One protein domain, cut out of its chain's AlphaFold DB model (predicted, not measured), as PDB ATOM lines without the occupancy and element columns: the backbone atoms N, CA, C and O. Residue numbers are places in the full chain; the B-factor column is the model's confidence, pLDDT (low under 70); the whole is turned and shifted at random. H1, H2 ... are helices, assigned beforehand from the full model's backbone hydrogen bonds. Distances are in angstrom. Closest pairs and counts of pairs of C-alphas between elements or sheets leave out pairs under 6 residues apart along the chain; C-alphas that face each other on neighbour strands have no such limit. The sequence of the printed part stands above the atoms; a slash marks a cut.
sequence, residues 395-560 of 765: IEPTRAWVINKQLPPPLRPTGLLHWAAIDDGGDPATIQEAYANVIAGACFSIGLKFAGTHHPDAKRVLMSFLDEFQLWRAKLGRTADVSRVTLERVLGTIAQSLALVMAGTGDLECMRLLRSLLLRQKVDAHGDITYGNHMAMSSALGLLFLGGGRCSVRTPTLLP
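Overview. This is residues 395 to 560 of the 765 residues of the protein "Anaphase-promoting complex subunit 1" of Saprolegnia parasitica (strain CBS 223.65) (UniProt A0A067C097). Five helices, H2 to H6, lie side by side in an up-and-down bundle, each running against the one before it; H2, H4 and H6 make one layer with H4 in its middle, and H3 and H5 make a second layer over it. The short H1 crosses H2 at one edge of the bundle, the loop residues 522 to 527 stick out at the opposite edge, and the four-residue H7 follows the last residue of H6 after a single residue. The printed part has 166 residues with seven named helices, H1 to H7 in chain order, and no named strand; the class is all helix. The whole is compact, with a radius of gyration of the C-alphas of 16.2 A, and flat, spanning 53 by 41 by 22 A.

Along the chain. H1 is residues 399 to 406, beginning at C-alpha 399 at (-21.494, 10.196, 27.932). Residues 407 to 427 hold no named element. H2, the longest helix, is residues 428 to 449, 31.9 A from first to last C-alpha, and begins at C-alpha 428 at (-26.559, 21.714, 47.196). H3 is residues 456 to 474, 27.1 A long; H4 is residues 484 to 501, 26.1 A. H5 is residues 508 to 520, 17.7 A, and H6 residues 531 to 544, 20.3 A. H7, residues 546 to 549, ends at C-alpha 549 at (2.042, 19.763, 15.029).

Arrangement. H4 is the hub, touching H2, H3, H5 and H6. H4 touches H2 the same way at a shallow tilt of 16 degrees, the closest C-alphas being those of Gly 447 and Ser 497, 4.2 A apart. H4 touches H6 the same way at a shallow tilt of 19 degrees, closest at the C-alphas of Gln 496 and Ala 540, 4.5 A. H3 and H4 form a helical hairpin, opposite ways at 16 degrees, closest at the C-alphas of Leu 462 and Leu 498, 5.9 A. H5 and H6 form another, closest at the C-alphas of Leu 514 and Leu 541, 6.5 A. H3 and H5 are near each other. H1 touches H2, with residues 438 to 443 of H2 alone, closest at the C-alphas of Val 402 and Ala 442, 6.1 A; at 71 degrees they are only just about perpendicular. H6 and H7 meet only through their link. Every O i to N i+4 pair is within hydrogen-bond range in H2, H3, H4, H5 and H6, and 3 of 4 are in H1; H7 is too short for such a pair.

Size, cuts and confidence. The C-alphas of Asp 423 and Arg 550 are the two farthest apart, at 54.0 A. The printed part has no cut, and the link from H1 to H2 is long, with 21 residues. The mean pLDDT of the printed part is 82.3; residues 413 to 426, 479, 520 to 528 and 555 to 560 are under 70.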
ATOM      1  N   ILE A 395     -12.530   1.815  29.705       85.25
ATOM      2  CA  ILE A 395     -12.987   3.209  29.581       85.25
ATOM      3  C   ILE A 395     -13.637   3.410  28.205       85.25
ATOM      4  O   ILE A 395     -12.978   3.232  27.179       85.25
ATOM      5  N   GLU A 396     -14.900   3.816  28.158       87.50
ATOM      6  CA  GLU A 396     -15.617   4.064  26.902       87.50
ATOM      7  C   GLU A 396     -15.748   5.566  26.625       87.50
ATOM      8  O   GLU A 396     -16.052   6.331  27.544       87.50
ATOM      9  N   PRO A 397     -15.570   6.021  25.371       88.31
ATOM     10  CA  PRO A 397     -15.728   7.422  25.000       88.31
ATOM     11  C   PRO A 397     -17.215   7.768  24.806       88.31
ATOM     12  O   PRO A 397     -17.616   8.271  23.759       88.31
ATOM     13  N   THR A 398     -18.056   7.471  25.802       92.31
ATOM     14  CA  THR A 398     -19.498   7.747  25.776       92.31
ATOM     15  C   THR A 398     -19.919   8.555  26.999       92.31
ATOM     16  O   THR A 398     -19.415   8.378  28.108       92.31
ATOM     17  N   ARG A 399     -20.907   9.437  26.818       89.12
ATOM     18  CA  ARG A 399     -21.494  10.196  27.932       89.12
ATOM     19  C   ARG A 399     -22.159   9.271  28.959       89.12
ATOM     20  O   ARG A 399     -22.115   9.550  30.153       89.12
ATOM     21  N   ALA A 400     -22.715   8.147  28.501       87.56
ATOM     22  CA  ALA A 400     -23.307   7.124  29.356       87.56
ATOM     23  C   ALA A 400     -22.278   6.481  30.295       87.56
ATOM     24  O   ALA A 400     -22.592   6.250  31.456       87.56
ATOM     25  N   TRP A 401     -21.046   6.238  29.842       89.44
ATOM     26  CA  TRP A 401     -19.990   5.726  30.715       89.44
ATOM     27  C   TRP A 401     -19.649   6.726  31.826       89.44
ATOM     28  O   TRP A 401     -19.636   6.366  33.002       89.44
ATOM     29  N   VAL A 402     -19.476   8.003  31.473       86.06
ATOM     30  CA  VAL A 402     -19.184   9.060  32.453       86.06
ATOM     31  C   VAL A 402     -20.313   9.188  33.485       86.06
ATOM     32  O   VAL A 402     -20.054   9.186  34.683       86.06
ATOM     33  N   ILE A 403     -21.573   9.243  33.044       83.94
ATOM     34  CA  ILE A 403     -22.704   9.503  33.947       83.94
ATOM     35  C   ILE A 403     -23.158   8.241  34.694       83.94
ATOM     36  O   ILE A 403     -23.394   8.282  35.896       83.94
ATOM     37  N   ASN A 404     -23.279   7.099  34.016       82.12
ATOM     38  CA  ASN A 404     -23.900   5.907  34.602       82.12
ATOM     39  C   ASN A 404     -22.903   5.008  35.341       82.12
ATOM     40  O   ASN A 404     -23.320   4.270  36.235       82.12
ATOM     41  N   LYS A 405     -21.613   5.025  34.968       82.69
ATOM     42  CA  LYS A 405     -20.590   4.153  35.574       82.69
ATOM     43  C   LYS A 405     -19.708   4.869  36.596       82.69
ATOM     44  O   LYS A 405     -19.322   4.221  37.560       82.69
ATOM     45  N   GLN A 406     -19.406   6.157  36.407       85.69
ATOM     46  CA  GLN A 406     -18.503   6.890  37.311       85.69
ATOM     47  C   GLN A 406     -19.233   7.654  38.420       85.69
ATOM     48  O   GLN A 406     -18.711   7.744  39.528       85.69
ATOM     49  N   LEU A 407     -20.440   8.180  38.170       82.31
ATOM     50  CA  LEU A 407     -21.199   8.868  39.219       82.31
ATOM     51  C   LEU A 407     -21.918   7.864  40.136       82.31
ATOM     52  O   LEU A 407     -22.718   7.043  39.651       82.31
ATOM     53  N   PRO A 408     -21.725   7.982  41.464       81.00
ATOM     54  CA  PRO A 408     -22.597   7.359  42.447       81.00
ATOM     55  C   PRO A 408     -24.065   7.741  42.195       81.00
ATOM     56  O   PRO A 408     -24.327   8.889  41.834       81.00
ATOM     57  N   PRO A 409     -25.031   6.831  42.428       75.00
ATOM     58  CA  PRO A 409     -26.459   7.114  42.279       75.00
ATOM     59  C   PRO A 409     -26.952   8.451  42.875       75.00
ATOM     60  O   PRO A 409     -27.683   9.133  42.163       75.00
ATOM     61  N   PRO A 410     -26.537   8.887  44.089       72.06
ATOM     62  CA  PRO A 410     -27.009  10.154  44.669       72.06
ATOM     63  C   PRO A 410     -26.479  11.415  43.967       72.06
ATOM     64  O   PRO A 410     -27.049  12.485  44.129       72.06
ATOM     65  N   LEU A 411     -25.402  11.308  43.180       71.94
ATOM     66  CA  LEU A 411     -24.823  12.429  42.427       71.94
ATOM     67  C   LEU A 411     -25.336  12.495  40.979       71.94
ATOM     68  O   LEU A 411     -24.863  13.324  40.199       71.94
ATOM     69  N   ARG A 412     -26.258  11.609  40.576       74.25
ATOM     70  CA  ARG A 412     -26.784  11.591  39.207       74.25
ATOM     71  C   ARG A 412     -27.857  12.669  39.051       74.25
ATOM     72  O   ARG A 412     -28.876  12.606  39.734       74.25
ATOM     73  N   PRO A 413     -27.661  13.645  38.149       66.50
ATOM     74  CA  PRO A 413     -28.613  14.731  37.992       66.50
ATOM     75  C   PRO A 413     -29.930  14.233  37.386       66.50
ATOM     76  O   PRO A 413     -29.935  13.513  36.388       66.50
ATOM     77  N   THR A 414     -31.052  14.695  37.936       62.94
ATOM     78  CA  THR A 414     -32.391  14.586  37.326       62.94
ATOM     79  C   THR A 414     -32.584  15.566  36.156       62.94
ATOM     80  O   THR A 414     -33.496  15.400  35.350       62.94
ATOM     81  N   GLY A 415     -31.697  16.563  36.018       60.41
ATOM     82  CA  GLY A 415     -31.587  17.485  34.882       60.41
ATOM     83  C   GLY A 415     -30.321  18.358  34.964       60.41
ATOM     84  O   GLY A 415     -29.673  18.400  36.002       60.41
ATOM     85  N   LEU A 416     -29.976  19.094  33.895       55.69
ATOM     86  CA  LEU A 416     -28.688  19.815  33.732       55.69
ATOM     87  C   LEU A 416     -28.310  20.777  34.885       55.69
ATOM     88  O   LEU A 416     -27.133  21.039  35.109       55.69
ATOM     89  N   LEU A 417     -29.308  21.336  35.575       55.53
ATOM     90  CA  LEU A 417     -29.172  22.230  36.739       55.53
ATOM     91  C   LEU A 417     -30.249  21.941  37.800       55.53
ATOM     92  O   LEU A 417     -30.495  22.759  38.681       55.53
ATOM     93  N   HIS A 418     -30.934  20.802  37.682       57.03
ATOM     94  CA  HIS A 418     -31.963  20.390  38.626       57.03
ATOM     95  C   HIS A 418     -31.439  19.188  39.395       57.03
ATOM     96  O   HIS A 418     -31.481  18.050  38.918       57.03
ATOM     97  N   TRP A 419     -30.884  19.486  40.560       59.41
ATOM     98  CA  TRP A 419     -30.504  18.509  41.559       59.41
ATOM     99  C   TRP A 419     -31.719  18.349  42.477       59.41
ATOM    100  O   TRP A 419     -32.222  19.329  43.026       59.41
ATOM    101  N   ALA A 420     -32.260  17.134  42.570       49.09
ATOM    102  CA  ALA A 420     -33.199  16.839  43.640       49.09
ATOM    103  C   ALA A 420     -32.444  17.044  44.957       49.09
ATOM    104  O   ALA A 420     -31.313  16.567  45.093       49.09
ATOM    105  N   ALA A 421     -33.033  17.780  45.900       48.03
ATOM    106  CA  ALA A 421     -32.548  17.732  47.267       48.03
ATOM    107  C   ALA A 421     -32.543  16.258  47.672       48.03
ATOM    108  O   ALA A 421     -33.558  15.578  47.537       48.03
ATOM    109  N   ILE A 422     -31.381  15.743  48.069       52.22
ATOM    110  CA  ILE A 422     -31.341  14.434  48.710       52.22
ATOM    111  C   ILE A 422     -32.211  14.596  49.960       52.22
ATOM    112  O   ILE A 422     -31.996  15.550  50.711       52.22
ATOM    113  N   ASP A 423     -33.177  13.700  50.168       51.03
ATOM    114  CA  ASP A 423     -34.105  13.738  51.312       51.03
ATOM    115  C   ASP A 423     -33.376  13.816  52.683       51.03
ATOM    116  O   ASP A 423     -33.979  14.189  53.684       51.03
ATOM    117  N   ASP A 424     -32.057  13.573  52.711       51.88
ATOM    118  CA  ASP A 424     -31.150  13.621  53.869       51.88
ATOM    119  C   ASP A 424     -30.393  14.960  54.089       51.88
ATOM    120  O   ASP A 424     -29.363  14.991  54.763       51.88
ATOM    121  N   GLY A 425     -30.857  16.096  53.557       54.84
ATOM    122  CA  GLY A 425     -30.347  17.417  53.981       54.84
ATOM    123  C   GLY A 425     -28.921  17.772  53.523       54.84
ATOM    124  O   GLY A 425     -28.233  18.553  54.180       54.84
ATOM    125  N   GLY A 426     -28.462  17.215  52.397       62.56
ATOM    126  CA  GLY A 426     -27.172  17.567  51.798       62.56
ATOM    127  C   GLY A 426     -27.163  18.978  51.196       62.56
ATOM    128  O   GLY A 426     -28.050  19.325  50.417       62.56
ATOM    129  N   ASP A 427     -26.136  19.770  51.527       75.25
ATOM    130  CA  ASP A 427     -25.935  21.109  50.968       75.25
ATOM    131  C   ASP A 427     -25.757  21.045  49.433       75.25
ATOM    132  O   ASP A 427     -24.871  20.331  48.938       75.25
ATOM    133  N   PRO A 428     -26.569  21.780  48.656       74.69
ATOM    134  CA  PRO A 428     -26.559  21.714  47.196       74.69
ATOM    135  C   PRO A 428     -25.218  22.062  46.563       74.69
ATOM    136  O   PRO A 428     -24.827  21.461  45.557       74.69
ATOM    137  N   ALA A 429     -24.502  23.009  47.169       79.88
ATOM    138  CA  ALA A 429     -23.191  23.433  46.710       79.88
ATOM    139  C   ALA A 429     -22.188  22.276  46.780       79.88
ATOM    140  O   ALA A 429     -21.494  21.981  45.806       79.88
ATOM    141  N   THR A 430     -22.193  21.536  47.890       83.31
ATOM    142  CA  THR A 430     -21.333  20.362  48.090       83.31
ATOM    143  C   THR A 430     -21.618  19.264  47.057       83.31
ATOM    144  O   THR A 430     -20.691  18.659  46.511       83.31
ATOM    145  N   ILE A 431     -22.894  19.029  46.730       81.69
ATOM    146  CA  ILE A 431     -23.307  18.043  45.716       81.69
ATOM    147  C   ILE A 431     -22.825  18.464  44.322       81.69
ATOM    148  O   ILE A 431     -22.252  17.649  43.591       81.69
ATOM    149  N   GLN A 432     -23.020  19.731  43.949       82.50
ATOM    150  CA  GLN A 432     -22.590  20.249  42.650       82.50
ATOM    151  C   GLN A 432     -21.059  20.272  42.512       82.50
ATOM    152  O   GLN A 432     -20.536  19.946  41.443       82.50
ATOM    153  N   GLU A 433     -20.326  20.594  43.581       85.94
ATOM    154  CA  GLU A 433     -18.862  20.530  43.603       85.94
ATOM    155  C   GLU A 433     -18.344  19.095  43.475       85.94
ATOM    156  O   GLU A 433     -17.413  18.838  42.701       85.94
ATOM    157  N   ALA A 434     -18.960  18.140  44.178       85.88
ATOM    158  CA  ALA A 434     -18.627  16.724  44.051       85.88
ATOM    159  C   ALA A 434     -18.872  16.223  42.620       85.88
ATOM    160  O   ALA A 434     -17.979  15.620  42.020       85.88
ATOM    161  N   TYR A 435     -20.034  16.539  42.037       86.69
ATOM    162  CA  TYR A 435     -20.354  16.221  40.643       86.69
ATOM    163  C   TYR A 435     -19.298  16.779  39.680       86.69
ATOM    164  O   TYR A 435     -18.738  16.033  38.874       86.69
ATOM    165  N   ALA A 436     -18.968  18.069  39.795       88.31
ATOM    166  CA  ALA A 436     -18.026  18.727  38.896       88.31
ATOM    167  C   ALA A 436     -16.629  18.075  38.936       88.31
ATOM    168  O   ALA A 436     -16.019  17.843  37.890       88.31
ATOM    169  N   ASN A 437     -16.145  17.714  40.128       90.56
ATOM    170  CA  ASN A 437     -14.844  17.063  40.298       90.56
ATOM    171  C   ASN A 437     -14.828  15.609  39.790       90.56
ATOM    172  O   ASN A 437     -13.851  15.204  39.154       90.56
ATOM    173  N   VAL A 438     -15.900  14.837  40.009       89.44
ATOM    174  CA  VAL A 438     -16.005  13.456  39.496       89.44
ATOM    175  C   VAL A 438     -16.041  13.446  37.967       89.44
ATOM    176  O   VAL A 438     -15.306  12.680  37.342       89.44
ATOM    177  N   ILE A 439     -16.825  14.338  37.350       90.69
ATOM    178  CA  ILE A 439     -16.857  14.482  35.887       90.69
ATOM    179  C   ILE A 439     -15.483  14.893  35.350       90.69
ATOM    180  O   ILE A 439     -15.019  14.311  34.371       90.69
ATOM    181  N   ALA A 440     -14.800  15.847  35.992       91.62
ATOM    182  CA  ALA A 440     -13.453  16.247  35.587       91.62
ATOM    183  C   ALA A 440     -12.471  15.061  35.600       91.62
ATOM    184  O   ALA A 440     -11.734  14.872  34.633       91.62
ATOM    185  N   GLY A 441     -12.500  14.229  36.648       90.94
ATOM    186  CA  GLY A 441     -11.669  13.025  36.757       90.94
ATOM    187  C   GLY A 441     -11.992  11.956  35.703       90.94
ATOM    188  O   GLY A 441     -11.087  11.369  35.102       90.94
ATOM    189  N   ALA A 442     -13.276  11.737  35.413       90.62
ATOM    190  CA  ALA A 442     -13.718  10.823  34.360       90.62
ATOM    191  C   ALA A 442     -13.291  11.309  32.963       90.62
ATOM    192  O   ALA A 442     -12.741  10.538  32.174       90.62
ATOM    193  N   CYS A 443     -13.470  12.601  32.673       93.38
ATOM    194  CA  CYS A 443     -13.003  13.237  31.441       93.38
ATOM    195  C   CYS A 443     -11.478  13.142  31.292       93.38
ATOM    196  O   CYS A 443     -10.992  12.827  30.204       93.38
ATOM    197  N   PHE A 444     -10.725  13.331  32.378       93.00
ATOM    198  CA  PHE A 444      -9.270  13.170  32.375       93.00
ATOM    199  C   PHE A 444      -8.842  11.733  32.086       93.00
ATOM    200  O   PHE A 444      -7.921  11.508  31.303       93.00
ATOM    201  N   SER A 445      -9.572  10.751  32.611       90.69
ATOM    202  CA  SER A 445      -9.331   9.332  32.328       90.69
ATOM    203  C   SER A 445      -9.560   8.987  30.850       90.69
ATOM    204  O   SER A 445      -8.760   8.266  30.249       90.69
ATOM    205  N   ILE A 446     -10.607   9.550  30.229       90.12
ATOM    206  CA  ILE A 446     -10.827   9.466  28.773       90.12
ATOM    207  C   ILE A 446      -9.656  10.121  28.027       90.12
ATOM    208  O   ILE A 446      -9.116   9.522  27.095       90.12
ATOM    209  N   GLY A 447      -9.228  11.309  28.462       90.50
ATOM    210  CA  GLY A 447      -8.088  12.029  27.892       90.50
ATOM    211  C   GLY A 447      -6.795  11.210  27.895       90.50
ATOM    212  O   GLY A 447      -6.115  11.148  26.876       90.50
ATOM    213  N   LEU A 448      -6.491  10.526  29.002       88.12
ATOM    214  CA  LEU A 448      -5.319   9.654  29.129       88.12
ATOM    215  C   LEU A 448      -5.420   8.402  28.250       88.12
ATOM    216  O   LEU A 448      -4.447   8.041  27.584       88.12
ATOM    217  N   LYS A 449      -6.587   7.743  28.206       85.69
ATOM    218  CA  LYS A 449      -6.773   6.543  27.373       85.69
ATOM    219  C   LYS A 449      -6.590   6.839  25.891       85.69
ATOM    220  O   LYS A 449      -5.899   6.093  25.202       85.69
ATOM    221  N   PHE A 450      -7.207   7.915  25.415       87.81
ATOM    222  CA  PHE A 450      -7.248   8.270  23.998       87.81
ATOM    223  C   PHE A 450      -6.195   9.321  23.613       87.81
ATOM    224  O   PHE A 450      -6.310   9.924  22.543       87.81
ATOM    225  N   ALA A 451      -5.169   9.543  24.444       90.31
ATOM    226  CA  ALA A 451      -4.142  10.545  24.180       90.31
ATOM    227  C   ALA A 451      -3.451  10.302  22.825       90.31
ATOM    228  O   ALA A 451      -3.006   9.194  22.527       90.31
ATOM    229  N   GLY A 452      -3.410  11.340  21.987       88.19
ATOM    230  CA  GLY A 452      -2.799  11.311  20.657       88.19
ATOM    231  C   GLY A 452      -3.489  10.422  19.613       88.19
ATOM    232  O   GLY A 452      -2.933  10.240  18.536       88.19
ATOM    233  N   THR A 453      -4.676   9.867  19.897       86.44
ATOM    234  CA  THR A 453      -5.410   8.991  18.951       86.44
ATOM    235  C   THR A 453      -6.292   9.730  17.961       86.44
ATOM    236  O   THR A 453      -6.665   9.167  16.936       86.44
ATOM    237  N   HIS A 454      -6.683  10.960  18.297       89.56
ATOM    238  CA  HIS A 454      -7.622  11.766  17.512       89.56
ATOM    239  C   HIS A 454      -9.004  11.109  17.366       89.56
ATOM    240  O   HIS A 454      -9.702  11.305  16.371       89.56
ATOM    241  N   HIS A 455      -9.413  10.330  18.373       89.94
ATOM    242  CA  HIS A 455     -10.685   9.618  18.355       89.94
ATOM    243  C   HIS A 455     -11.880  10.598  18.322       89.94
ATOM    244  O   HIS A 455     -12.059  11.383  19.264       89.94
ATOM    245  N   PRO A 456     -12.757  10.535  17.299       92.25
ATOM    246  CA  PRO A 456     -13.816  11.526  17.096       92.25
ATOM    247  C   PRO A 456     -14.876  11.505  18.204       92.25
ATOM    248  O   PRO A 456     -15.326  12.564  18.642       92.25
ATOM    249  N   ASP A 457     -15.251  10.326  18.711       93.50
ATOM    250  CA  ASP A 457     -16.256  10.242  19.782       93.50
ATOM    251  C   ASP A 457     -15.739  10.776  21.124       93.50
ATOM    252  O   ASP A 457     -16.456  11.508  21.804       93.50
ATOM    253  N   ALA A 458     -14.471  10.509  21.468       93.56
ATOM    254  CA  ALA A 458     -13.841  11.067  22.663       93.56
ATOM    255  C   ALA A 458     -13.792  12.601  22.589       93.56
ATOM    256  O   ALA A 458     -14.175  13.272  23.549       93.56
ATOM    257  N   LYS A 459     -13.417  13.158  21.425       95.88
ATOM    258  CA  LYS A 459     -13.498  14.603  21.156       95.88
ATOM    259  C   LYS A 459     -14.921  15.123  21.390       95.88
ATOM    260  O   LYS A 459     -15.094  16.079  22.141       95.88
ATOM    261  N   ARG A 460     -15.940  14.489  20.796       95.62
ATOM    262  CA  ARG A 460     -17.346  14.926  20.897       95.62
ATOM    263  C   ARG A 460     -17.854  14.936  22.340       95.62
ATOM    264  O   ARG A 460     -18.488  15.902  22.756       95.62
ATOM    265  N   VAL A 461     -17.559  13.890  23.114       95.00
ATOM    266  CA  VAL A 461     -17.968  13.797  24.525       95.00
ATOM    267  C   VAL A 461     -17.299  14.886  25.363       95.00
ATOM    268  O   VAL A 461     -17.993  15.589  26.097       95.00
ATOM    269  N   LEU A 462     -15.986  15.085  25.222       95.88
ATOM    270  CA  LEU A 462     -15.251  16.108  25.974       95.88
ATOM    271  C   LEU A 462     -15.696  17.533  25.610       95.88
ATOM    272  O   LEU A 462     -15.878  18.356  26.506       95.88
ATOM    273  N   MET A 463     -15.943  17.805  24.323       95.00
ATOM    274  CA  MET A 463     -16.535  19.070  23.865       95.00
ATOM    275  C   MET A 463     -17.906  19.309  24.513       95.00
ATOM    276  O   MET A 463     -18.147  20.389  25.045       95.00
ATOM    277  N   SER A 464     -18.765  18.282  24.571       94.25
ATOM    278  CA  SER A 464     -20.096  18.412  25.181       94.25
ATOM    279  C   SER A 464     -20.045  18.799  26.664       94.25
ATOM    280  O   SER A 464     -20.837  19.625  27.114       94.25
ATOM    281  N   PHE A 465     -19.090  18.251  27.426       93.50
ATOM    282  CA  PHE A 465     -18.907  18.620  28.830       93.50
ATOM    283  C   PHE A 465     -18.292  20.017  28.982       93.50
ATOM    284  O   PHE A 465     -18.681  20.753  29.886       93.50
ATOM    285  N   LEU A 466     -17.379  20.431  28.096       93.00
ATOM    286  CA  LEU A 466     -16.856  21.804  28.104       93.00
ATOM    287  C   LEU A 466     -17.948  22.844  27.848       93.00
ATOM    288  O   LEU A 466     -17.928  23.901  28.479       93.00
ATOM    289  N   ASP A 467     -18.890  22.568  26.951       91.06
ATOM    290  CA  ASP A 467     -20.021  23.461  26.687       91.06
ATOM    291  C   ASP A 467     -20.978  23.535  27.888       91.06
ATOM    292  O   ASP A 467     -21.432  24.617  28.269       91.06
ATOM    293  N   GLU A 468     -21.218  22.404  28.556       89.81
ATOM    294  CA  GLU A 468     -22.012  22.331  29.786       89.81
ATOM    295  C   GLU A 468     -21.391  23.152  30.927       89.81
ATOM    296  O   GLU A 468     -22.060  24.012  31.506       89.81
ATOM    297  N   PHE A 469     -20.098  22.981  31.210       89.81
ATOM    298  CA  PHE A 469     -19.431  23.752  32.266       89.81
ATOM    299  C   PHE A 469     -19.221  25.229  31.894       89.81
ATOM    300  O   PHE A 469     -19.160  26.089  32.778       89.81
ATOM    301  N   GLN A 470     -19.184  25.577  30.603       87.81
ATOM    302  CA  GLN A 470     -19.262  26.977  30.168       87.81
ATOM    303  C   GLN A 470     -20.629  27.597  30.463       87.81
ATOM    304  O   GLN A 470     -20.700  28.760  30.872       87.81
ATOM    305  N   LEU A 471     -21.712  26.834  30.297       87.50
ATOM    306  CA  LEU A 471     -23.047  27.283  30.678       87.50
ATOM    307  C   LEU A 471     -23.155  27.477  32.195       87.50
ATOM    308  O   LEU A 471     -23.731  28.471  32.636       87.50
ATOM    309  N   TRP A 472     -22.564  26.579  32.988       86.31
ATOM    310  CA  TRP A 472     -22.484  26.730  34.446       86.31
ATOM    311  C   TRP A 472     -21.724  27.999  34.827       86.31
ATOM    312  O   TRP A 472     -22.199  28.784  35.644       86.31
ATOM    313  N   ARG A 473     -20.608  28.281  34.144       85.06
ATOM    314  CA  ARG A 473     -19.823  29.508  34.350       85.06
ATOM    315  C   ARG A 473     -20.627  30.772  34.066       85.06
ATOM    316  O   ARG A 473     -20.459  31.765  34.765       85.06
ATOM    317  N   ALA A 474     -21.510  30.749  33.070       84.12
ATOM    318  CA  ALA A 474     -22.389  31.877  32.762       84.12
ATOM    319  C   ALA A 474     -23.534  32.065  33.781       84.12
ATOM    320  O   ALA A 474     -24.111  33.151  33.849       84.12
ATOM    321  N   LYS A 475     -23.872  31.026  34.554       83.94
ATOM    322  CA  LYS A 475     -24.980  31.000  35.527       83.94
ATOM    323  C   LYS A 475     -24.521  30.965  36.993       83.94
ATOM    324  O   LYS A 475     -25.343  30.732  37.884       83.94
ATOM    325  N   LEU A 476     -23.231  31.201  37.230       81.12
ATOM    326  CA  LEU A 476     -22.619  31.239  38.556       81.12
ATOM    327  C   LEU A 476     -23.367  32.216  39.480       81.12
ATOM    328  O   LEU A 476     -23.655  33.343  39.072       81.12
ATOM    329  N   GLY A 477     -23.698  31.781  40.699       70.88
ATOM    330  CA  GLY A 477     -24.401  32.605  41.694       70.88
ATOM    331  C   GLY A 477     -25.883  32.867  41.391       70.88
ATOM    332  O   GLY A 477     -26.497  33.712  42.037       70.88
ATOM    333  N   ARG A 478     -26.459  32.186  40.390       74.38
ATOM    334  CA  ARG A 478     -27.909  32.188  40.112       74.38
ATOM    335  C   ARG A 478     -28.524  30.812  40.318       74.38
ATOM    336  O   ARG A 478     -29.474  30.670  41.069       74.38
ATOM    337  N   THR A 479     -28.017  29.829  39.578       68.75
ATOM    338  CA  THR A 479     -28.512  28.439  39.605       68.75
ATOM    339  C   THR A 479     -27.392  27.421  39.796       68.75
ATOM    340  O   THR A 479     -27.670  26.240  39.965       68.75
ATOM    341  N   ALA A 480     -26.136  27.854  39.663       72.94
ATOM    342  CA  ALA A 480     -24.957  27.045  39.920       72.94
ATOM    343  C   ALA A 480     -24.287  27.578  41.191       72.94
ATOM    344  O   ALA A 480     -23.745  28.691  41.184       72.94
ATOM    345  N   ASP A 481     -24.329  26.763  42.237       74.50
ATOM    346  CA  ASP A 481     -23.836  27.040  43.588       74.50
ATOM    347  C   ASP A 481     -22.458  26.390  43.774       74.50
ATOM    348  O   ASP A 481     -22.184  25.701  44.745       74.50
ATOM    349  N   VAL A 482     -21.577  26.571  42.789       80.25
ATOM    350  CA  VAL A 482     -20.206  26.040  42.789       80.25
ATOM    351  C   VAL A 482     -19.227  27.189  42.957       80.25
ATOM    352  O   VAL A 482     -19.399  28.250  42.352       80.25
ATOM    353  N   SER A 483     -18.154  26.987  43.722       83.81
ATOM    354  CA  SER A 483     -17.091  27.987  43.810       83.81
ATOM    355  C   SER A 483     -16.440  28.244  42.443       83.81
ATOM    356  O   SER A 483     -16.111  27.328  41.680       83.81
ATOM    357  N   ARG A 484     -16.188  29.521  42.126       83.50
ATOM    358  CA  ARG A 484     -15.554  29.923  40.859       83.50
ATOM    359  C   ARG A 484     -14.218  29.213  40.630       83.50
ATOM    360  O   ARG A 484     -13.918  28.809  39.510       83.50
ATOM    361  N   VAL A 485     -13.434  29.042  41.695       83.00
ATOM    362  CA  VAL A 485     -12.129  28.368  41.667       83.00
ATOM    363  C   VAL A 485     -12.273  26.911  41.221       83.00
ATOM    364  O   VAL A 485     -11.554  26.478  40.319       83.00
ATOM    365  N   THR A 486     -13.230  26.174  41.792       86.06
ATOM    366  CA  THR A 486     -13.509  24.780  41.417       86.06
ATOM    367  C   THR A 486     -13.956  24.680  39.966       86.06
ATOM    368  O   THR A 486     -13.458  23.832  39.226       86.06
ATOM    369  N   LEU A 487     -14.826  25.586  39.519       87.38
ATOM    370  CA  LEU A 487     -15.325  25.582  38.147       87.38
ATOM    371  C   LEU A 487     -14.231  25.868  37.105       87.38
ATOM    372  O   LEU A 487     -14.155  25.178  36.089       87.38
ATOM    373  N   GLU A 488     -13.361  26.854  37.346       86.62
ATOM    374  CA  GLU A 488     -12.223  27.132  36.454       86.62
ATOM    375  C   GLU A 488     -11.225  25.965  36.435       86.62
ATOM    376  O   GLU A 488     -10.688  25.644  35.373       86.62
ATOM    377  N   ARG A 489     -11.013  25.286  37.574       87.75
ATOM    378  CA  ARG A 489     -10.184  24.074  37.646       87.75
ATOM    379  C   ARG A 489     -10.769  22.947  36.792       87.75
ATOM    380  O   ARG A 489     -10.043  22.369  35.990       87.75
ATOM    381  N   VAL A 490     -12.068  22.673  36.922       90.94
ATOM    382  CA  VAL A 490     -12.781  21.641  36.146       90.94
ATOM    383  C   VAL A 490     -12.714  21.938  34.647       90.94
ATOM    384  O   VAL A 490     -12.353  21.057  33.865       90.94
ATOM    385  N   LEU A 491     -12.971  23.185  34.243       90.88
ATOM    386  CA  LEU A 491     -12.814  23.619  32.851       90.88
ATOM    387  C   LEU A 491     -11.383  23.399  32.346       90.88
ATOM    388  O   LEU A 491     -11.205  22.875  31.247       90.88
ATOM    389  N   GLY A 492     -10.375  23.744  33.152       91.12
ATOM    390  CA  GLY A 492      -8.965  23.501  32.847       91.12
ATOM    391  C   GLY A 492      -8.645  22.022  32.634       91.12
ATOM    392  O   GLY A 492      -8.048  21.663  31.619       91.12
ATOM    393  N   THR A 493      -9.095  21.151  33.538       94.00
ATOM    394  CA  THR A 493      -8.865  19.702  33.451       94.00
ATOM    395  C   THR A 493      -9.533  19.087  32.219       94.00
ATOM    396  O   THR A 493      -8.898  18.314  31.497       94.00
ATOM    397  N   ILE A 494     -10.787  19.441  31.916       95.31
ATOM    398  CA  ILE A 494     -11.478  18.912  30.729       95.31
ATOM    399  C   ILE A 494     -10.838  19.468  29.444       95.31
ATOM    400  O   ILE A 494     -10.649  18.723  28.483       95.31
ATOM    401  N   ALA A 495     -10.417  20.738  29.434       95.31
ATOM    402  CA  ALA A 495      -9.700  21.340  28.309       95.31
ATOM    403  C   ALA A 495      -8.359  20.638  28.032       95.31
ATOM    404  O   ALA A 495      -8.052  20.338  26.878       95.31
ATOM    405  N   GLN A 496      -7.587  20.317  29.075       94.81
ATOM    406  CA  GLN A 496      -6.368  19.509  28.954       94.81
ATOM    407  C   GLN A 496      -6.671  18.098  28.448       94.81
ATOM    408  O   GLN A 496      -5.953  17.593  27.593       94.81
ATOM    409  N   SER A 497      -7.760  17.484  28.912       95.31
ATOM    410  CA  SER A 497      -8.198  16.158  28.453       95.31
ATOM    411  C   SER A 497      -8.511  16.153  26.957       95.31
ATOM    412  O   SER A 497      -8.046  15.280  26.228       95.31
ATOM    413  N   LEU A 498      -9.245  17.163  26.478       96.38
ATOM    414  CA  LEU A 498      -9.544  17.349  25.057       96.38
ATOM    415  C   LEU A 498      -8.260  17.543  24.242       96.38
ATOM    416  O   LEU A 498      -8.089  16.930  23.187       96.38
ATOM    417  N   ALA A 499      -7.349  18.377  24.745       96.06
ATOM    418  CA  ALA A 499      -6.070  18.626  24.102       96.06
ATOM    419  C   ALA A 499      -5.158  17.391  24.079       96.06
ATOM    420  O   ALA A 499      -4.444  17.210  23.102       96.06
ATOM    421  N   LEU A 500      -5.207  16.523  25.096       93.75
ATOM    422  CA  LEU A 500      -4.489  15.245  25.112       93.75
ATOM    423  C   LEU A 500      -4.987  14.312  24.002       93.75
ATOM    424  O   LEU A 500      -4.168  13.762  23.269       93.75
ATOM    425  N   VAL A 501      -6.307  14.167  23.820       94.12
ATOM    426  CA  VAL A 501      -6.879  13.343  22.731       94.12
ATOM    427  C   VAL A 501      -6.469  13.870  21.352       94.12
ATOM    428  O   VAL A 501      -6.120  13.102  20.450       94.12
ATOM    429  N   MET A 502      -6.483  15.193  21.194       94.94
ATOM    430  CA  MET A 502      -6.199  15.886  19.935       94.94
ATOM    431  C   MET A 502      -4.750  16.386  19.825       94.94
ATOM    432  O   MET A 502      -4.473  17.254  18.995       94.94
ATOM    433  N   ALA A 503      -3.831  15.860  20.641       95.44
ATOM    434  CA  ALA A 503      -2.471  16.382  20.754       95.44
ATOM    435  C   ALA A 503      -1.752  16.409  19.395       95.44
ATOM    436  O   ALA A 503      -1.792  15.435  18.652       95.44
ATOM    437  N   GLY A 504      -1.127  17.532  19.047       91.19
ATOM    438  CA  GLY A 504      -0.398  17.704  17.782       91.19
ATOM    439  C   GLY A 504      -1.248  17.921  16.520       91.19
ATOM    440  O   GLY A 504      -0.721  18.379  15.513       91.19
ATOM    441  N   THR A 505      -2.561  17.667  16.530       92.25
ATOM    442  CA  THR A 505      -3.390  17.825  15.308       92.25
ATOM    443  C   THR A 505      -3.590  19.268  14.870       92.25
ATOM    444  O   THR A 505      -3.902  19.532  13.706       92.25
ATOM    445  N   GLY A 506      -3.518  20.211  15.811       92.31
ATOM    446  CA  GLY A 506      -3.937  21.585  15.573       92.31
ATOM    447  C   GLY A 506      -5.416  21.722  15.187       92.31
ATOM    448  O   GLY A 506      -5.739  22.649  14.443       92.31
ATOM    449  N   ASP A 507      -6.306  20.811  15.613       94.50
ATOM    450  CA  ASP A 507      -7.735  20.822  15.261       94.50
ATOM    451  C   ASP A 507      -8.390  22.197  15.488       94.50
ATOM    452  O   ASP A 507      -8.313  22.793  16.567       94.50
ATOM    453  N   LEU A 508      -9.042  22.714  14.442       93.06
ATOM    454  CA  LEU A 508      -9.527  24.094  14.402       93.06
ATOM    455  C   LEU A 508     -10.706  24.334  15.353       93.06
ATOM    456  O   LEU A 508     -10.846  25.427  15.903       93.06
ATOM    457  N   GLU A 509     -11.561  23.332  15.542       94.06
ATOM    458  CA  GLU A 509     -12.719  23.418  16.428       94.06
ATOM    459  C   GLU A 509     -12.257  23.479  17.888       94.06
ATOM    460  O   GLU A 509     -12.610  24.417  18.610       94.06
ATOM    461  N   CYS A 510     -11.366  22.562  18.282       94.31
ATOM    462  CA  CYS A 510     -10.717  22.571  19.591       94.31
ATOM    463  C   CYS A 510      -9.965  23.887  19.829       94.31
ATOM    464  O   CYS A 510     -10.109  24.501  20.885       94.31
ATOM    465  N   MET A 511      -9.207  24.373  18.838       93.75
ATOM    466  CA  MET A 511      -8.476  25.637  18.949       93.75
ATOM    467  C   MET A 511      -9.417  26.820  19.203       93.75
ATOM    468  O   MET A 511      -9.128  27.657  20.060       93.75
ATOM    469  N   ARG A 512     -10.534  26.923  18.471       93.31
ATOM    470  CA  ARG A 512     -11.517  28.005  18.655       93.31
ATOM    471  C   ARG A 512     -12.109  27.977  20.059       93.31
ATOM    472  O   ARG A 512     -12.204  29.036  20.683       93.31
ATOM    473  N   LEU A 513     -12.436  26.789  20.564       91.25
ATOM    474  CA  LEU A 513     -12.942  26.610  21.920       91.25
ATOM    475  C   LEU A 513     -11.902  27.033  22.964       91.25
ATOM    476  O   LEU A 513     -12.180  27.918  23.774       91.25
ATOM    477  N   LEU A 514     -10.684  26.491  22.898       91.75
ATOM    478  CA  LEU A 514      -9.593  26.816  23.824       91.75
ATOM    479  C   LEU A 514      -9.234  28.306  23.785       91.75
ATOM    480  O   LEU A 514      -9.056  28.933  24.828       91.75
ATOM    481  N   ARG A 515      -9.201  28.909  22.590       90.88
ATOM    482  CA  ARG A 515      -9.024  30.356  22.412       90.88
ATOM    483  C   ARG A 515     -10.143  31.132  23.093       90.88
ATOM    484  O   ARG A 515      -9.865  32.139  23.742       90.88
ATOM    485  N   SER A 516     -11.393  30.699  22.941       87.75
ATOM    486  CA  SER A 516     -12.522  31.357  23.592       87.75
ATOM    487  C   SER A 516     -12.374  31.312  25.112       87.75
ATOM    488  O   SER A 516     -12.534  32.350  25.740       87.75
ATOM    489  N   LEU A 517     -11.954  30.183  25.690       83.69
ATOM    490  CA  LEU A 517     -11.730  30.035  27.128       83.69
ATOM    491  C   LEU A 517     -10.552  30.897  27.616       83.69
ATOM    492  O   LEU A 517     -10.695  31.625  28.595       83.69
ATOM    493  N   LEU A 518      -9.429  30.913  26.888       80.38
ATOM    494  CA  LEU A 518      -8.255  31.746  27.195       80.38
ATOM    495  C   LEU A 518      -8.551  33.252  27.133       80.38
ATOM    496  O   LEU A 518      -8.038  34.022  27.944       80.38
ATOM    497  N   LEU A 519      -9.365  33.694  26.168       76.12
ATOM    498  CA  LEU A 519      -9.732  35.106  26.012       76.12
ATOM    499  C   LEU A 519     -10.899  35.521  26.922       76.12
ATOM    500  O   LEU A 519     -10.959  36.679  27.335       76.12
ATOM    501  N   ARG A 520     -11.825  34.598  27.225       64.69
ATOM    502  CA  ARG A 520     -12.988  34.801  28.113       64.69
ATOM    503  C   ARG A 520     -12.698  34.526  29.575       64.69
ATOM    504  O   ARG A 520     -13.562  34.823  30.402       64.69
ATOM    505  N   GLN A 521     -11.485  34.099  29.924       59.25
ATOM    506  CA  GLN A 521     -10.863  34.544  31.163       59.25
ATOM    507  C   GLN A 521     -10.760  36.071  31.092       59.25
ATOM    508  O   GLN A 521      -9.691  36.652  30.906       59.25
ATOM    509  N   LYS A 522     -11.919  36.737  31.225       54.75
ATOM    510  CA  LYS A 522     -11.988  38.070  31.769       54.75
ATOM    511  C   LYS A 522     -11.200  37.918  33.048       54.75
ATOM    512  O   LYS A 522     -11.584  37.190  33.961       54.75
ATOM    513  N   VAL A 523     -10.013  38.493  33.009       50.09
ATOM    514  CA  VAL A 523      -9.277  38.892  34.182       50.09
ATOM    515  C   VAL A 523     -10.277  39.788  34.906       50.09
ATOM    516  O   VAL A 523     -10.395  40.958  34.585       50.09
ATOM    517  N   ASP A 524     -11.202  39.220  35.666       44.41
ATOM    518  CA  ASP A 524     -12.182  39.997  36.397       44.41
ATOM    519  C   ASP A 524     -11.449  40.522  37.623       44.41
ATOM    520  O   ASP A 524     -10.536  39.878  38.142       44.41
ATOM    521  N   ALA A 525     -11.839  41.708  38.070       46.75
ATOM    522  CA  ALA A 525     -11.250  42.423  39.199       46.75
ATOM    523  C   ALA A 525     -11.289  41.658  40.546       46.75
ATOM    524  O   ALA A 525     -10.850  42.191  41.553       46.75
ATOM    525  N   HIS A 526     -11.785  40.417  40.565       51.47
ATOM    526  CA  HIS A 526     -12.091  39.641  41.766       51.47
ATOM    527  C   HIS A 526     -10.957  38.708  42.225       51.47
ATOM    528  O   HIS A 526     -11.093  38.057  43.246       51.47
ATOM    529  N   GLY A 527      -9.822  38.624  41.519       56.47
ATOM    530  CA  GLY A 527      -8.642  37.895  42.022       56.47
ATOM    531  C   GLY A 527      -8.744  36.358  42.067       56.47
ATOM    532  O   GLY A 527      -7.746  35.707  42.361       56.47
ATOM    533  N   ASP A 528      -9.888  35.773  41.699       67.00
ATOM    534  CA  ASP A 528     -10.170  34.329  41.822       67.00
ATOM    535  C   ASP A 528      -9.372  33.417  40.865       67.00
ATOM    536  O   ASP A 528      -9.318  32.200  41.048       67.00
ATOM    537  N   ILE A 529      -8.773  33.968  39.801       74.25
ATOM    538  CA  ILE A 529      -8.024  33.182  38.807       74.25
ATOM    539  C   ILE A 529      -6.539  33.158  39.182       74.25
ATOM    540  O   ILE A 529      -5.861  34.188  39.194       74.25
ATOM    541  N   THR A 530      -6.021  31.962  39.456       83.38
ATOM    542  CA  THR A 530      -4.630  31.747  39.872       83.38
ATOM    543  C   THR A 530      -3.679  31.563  38.683       83.38
ATOM    544  O   THR A 530      -4.095  31.278  37.556       83.38
ATOM    545  N   TYR A 531      -2.372  31.673  38.945       86.06
ATOM    546  CA  TYR A 531      -1.306  31.319  37.995       86.06
ATOM    547  C   TYR A 531      -1.490  29.903  37.414       86.06
ATOM    548  O   TYR A 531      -1.389  29.706  36.203       86.06
ATOM    549  N   GLY A 532      -1.843  28.931  38.266       87.19
ATOM    550  CA  GLY A 532      -2.063  27.539  37.867       87.19
ATOM    551  C   GLY A 532      -3.224  27.361  36.887       87.19
ATOM    552  O   GLY A 532      -3.101  26.598  35.931       87.19
ATOM    553  N   ASN A 533      -4.313  28.121  37.045       86.25
ATOM    554  CA  ASN A 533      -5.450  28.068  36.118       86.25
ATOM    555  C   ASN A 533      -5.054  28.545  34.713       86.25
ATOM    556  O   ASN A 533      -5.431  27.934  33.711       86.25
ATOM    557  N   HIS A 534      -4.270  29.623  34.623       88.75
ATOM    558  CA  HIS A 534      -3.754  30.094  33.338       88.75
ATOM    559  C   HIS A 534      -2.775  29.092  32.716       88.75
ATOM    560  O   HIS A 534      -2.842  28.866  31.510       88.75
ATOM    561  N   MET A 535      -1.923  28.457  33.527       91.25
ATOM    562  CA  MET A 535      -0.990  27.418  33.082       91.25
ATOM    563  C   MET A 535      -1.715  26.179  32.533       91.25
ATOM    564  O   MET A 535      -1.347  25.652  31.483       91.25
ATOM    565  N   ALA A 536      -2.776  25.720  33.201       91.19
ATOM    566  CA  ALA A 536      -3.568  24.576  32.747       91.19
ATOM    567  C   ALA A 536      -4.255  24.856  31.398       91.19
ATOM    568  O   ALA A 536      -4.207  24.042  30.477       91.19
ATOM    569  N   MET A 537      -4.827  26.051  31.241       89.81
ATOM    570  CA  MET A 537      -5.481  26.456  29.995       89.81
ATOM    571  C   MET A 537      -4.493  26.708  28.849       89.81
ATOM    572  O   MET A 537      -4.760  26.317  27.711       89.81
ATOM    573  N   SER A 538      -3.359  27.362  29.118       93.19
ATOM    574  CA  SER A 538      -2.334  27.609  28.098       93.19
ATOM    575  C   SER A 538      -1.697  26.295  27.645       93.19
ATOM    576  O   SER A 538      -1.525  26.093  26.444       93.19
ATOM    577  N   SER A 539      -1.406  25.377  28.573       94.19
ATOM    578  CA  SER A 539      -0.856  24.052  28.251       94.19
ATOM    579  C   SER A 539      -1.809  23.207  27.407       94.19
ATOM    580  O   SER A 539      -1.338  22.510  26.518       94.19
ATOM    581  N   ALA A 540      -3.132  23.324  27.574       95.38
ATOM    582  CA  ALA A 540      -4.085  22.692  26.658       95.38
ATOM    583  C   ALA A 540      -3.904  23.186  25.206       95.38
ATOM    584  O   ALA A 540      -3.896  22.390  24.268       95.38
ATOM    585  N   LEU A 541      -3.684  24.490  24.997       95.12
ATOM    586  CA  LEU A 541      -3.365  25.013  23.663       95.12
ATOM    587  C   LEU A 541      -1.989  24.531  23.174       95.12
ATOM    588  O   LEU A 541      -1.838  24.224  21.994       95.12
ATOM    589  N   GLY A 542      -1.009  24.432  24.077       95.31
ATOM    590  CA  GLY A 542       0.321  23.898  23.778       95.31
ATOM    591  C   GLY A 542       0.301  22.432  23.335       95.31
ATOM    592  O   GLY A 542       0.913  22.096  22.329       95.31
ATOM    593  N   LEU A 543      -0.461  21.577  24.024       95.50
ATOM    594  CA  LEU A 543      -0.654  20.163  23.683       95.50
ATOM    595  C   LEU A 543      -1.317  19.987  22.311       95.50
ATOM    596  O   LEU A 543      -0.904  19.131  21.530       95.50
ATOM    597  N   LEU A 544      -2.307  20.822  21.980       95.69
ATOM    598  CA  LEU A 544      -2.974  20.787  20.675       95.69
ATOM    599  C   LEU A 544      -2.003  21.056  19.508       95.69
ATOM    600  O   LEU A 544      -2.186  20.502  18.426       95.69
ATOM    601  N   PHE A 545      -0.967  21.868  19.739       94.81
ATOM    602  CA  PHE A 545       0.063  22.251  18.764       94.81
ATOM    603  C   PHE A 545       1.462  21.753  19.158       94.81
ATOM    604  O   PHE A 545       2.458  22.427  18.893       94.81
ATOM    605  N   LEU A 546       1.543  20.586  19.801       93.88
ATOM    606  CA  LEU A 546       2.796  20.017  20.295       93.88
ATOM    607  C   LEU A 546       3.841  19.906  19.163       93.88
ATOM    608  O   LEU A 546       3.572  19.331  18.106       93.88
ATOM    609  N   GLY A 547       5.022  20.500  19.357       89.69
ATOM    610  CA  GLY A 547       6.091  20.576  18.350       89.69
ATOM    611  C   GLY A 547       5.667  21.236  17.030       89.69
ATOM    612  O   GLY A 547       6.061  20.781  15.958       89.69
ATOM    613  N   GLY A 548       4.763  22.220  17.070       87.38
ATOM    614  CA  GLY A 548       4.186  22.851  15.876       87.38
ATOM    615  C   GLY A 548       3.204  21.961  15.105       87.38
ATOM    616  O   GLY A 548       2.771  22.318  14.013       87.38
ATOM    617  N   GLY A 549       2.835  20.810  15.671       87.31
ATOM    618  CA  GLY A 549       2.042  19.763  15.029       87.31
ATOM    619  C   GLY A 549       2.865  18.588  14.488       87.31
ATOM    620  O   GLY A 549       2.317  17.693  13.852       87.31
ATOM    621  N   ARG A 550       4.180  18.570  14.744       83.19
ATOM    622  CA  ARG A 550       5.081  17.461  14.380       83.19
ATOM    623  C   ARG A 550       5.126  16.355  15.434       83.19
ATOM    624  O   ARG A 550       5.583  15.252  15.143       83.19
ATOM    625  N   CYS A 551       4.689  16.646  16.656       85.75
ATOM    626  CA  CYS A 551       4.746  15.723  17.782       85.75
ATOM    627  C   CYS A 551       3.339  15.414  18.296       85.75
ATOM    628  O   CYS A 551       2.458  16.267  18.286       85.75
ATOM    629  N   SER A 552       3.145  14.199  18.802       89.69
ATOM    630  CA  SER A 552       1.923  13.779  19.490       89.69
ATOM    631  C   SER A 552       2.286  12.997  20.752       89.69
ATOM    632  O   SER A 552       3.428  12.565  20.929       89.69
ATOM    633  N   VAL A 553       1.320  12.834  21.649       87.44
ATOM    634  CA  VAL A 553       1.482  12.059  22.882       87.44
ATOM    635  C   VAL A 553       1.205  10.586  22.588       87.44
ATOM    636  O   VAL A 553       0.346  10.249  21.779       87.44
ATOM    637  N   ARG A 554       1.924   9.689  23.261       76.81
ATOM    638  CA  ARG A 554       1.737   8.241  23.139       76.81
ATOM    639  C   ARG A 554       1.232   7.657  24.453       76.81
ATOM    640  O   ARG A 554       1.856   7.871  25.488       76.81
ATOM    641  N   THR A 555       0.213   6.803  24.381       69.44
ATOM    642  CA  THR A 555      -0.223   5.966  25.510       69.44
ATOM    643  C   THR A 555       0.367   4.556  25.363       69.44
ATOM    644  O   THR A 555      -0.081   3.790  24.508       69.44
ATOM    645  N   PRO A 556       1.409   4.182  26.131       56.72
ATOM    646  CA  PRO A 556       2.170   2.952  25.892       56.72
ATOM    647  C   PRO A 556       1.402   1.654  26.185       56.72
ATOM    648  O   PRO A 556       1.801   0.616  25.669       56.72
ATOM    649  N   THR A 557       0.329   1.702  26.979       54.19
ATOM    650  CA  THR A 557      -0.389   0.519  27.491       54.19
ATOM    651  C   THR A 557      -1.822   0.364  26.974       54.19
ATOM    652  O   THR A 557      -2.423  -0.681  27.194       54.19
ATOM    653  N   LEU A 558      -2.382   1.383  26.311       51.75
ATOM    654  CA  LEU A 558      -3.805   1.422  25.928       51.75
ATOM    655  C   LEU A 558      -4.039   1.520  24.418       51.75
ATOM    656  O   LEU A 558      -5.167   1.337  23.964       51.75
ATOM    657  N   LEU A 559      -2.988   1.796  23.645       50.69
ATOM    658  CA  LEU A 559      -3.057   1.761  22.191       50.69
ATOM    659  C   LEU A 559      -2.865   0.331  21.688       50.69
ATOM    660  O   LEU A 559      -2.136  -0.441  22.321       50.69
ATOM    661  N   PRO A 560      -3.476  -0.021  20.543       52.41
ATOM    662  CA  PRO A 560      -3.184  -1.288  19.907       52.41
ATOM    663  C   PRO A 560      -1.673  -1.429  19.707       52.41
ATOM    664  O   PRO A 560      -0.976  -0.444  19.437       52.41
TER     665      PRO A 560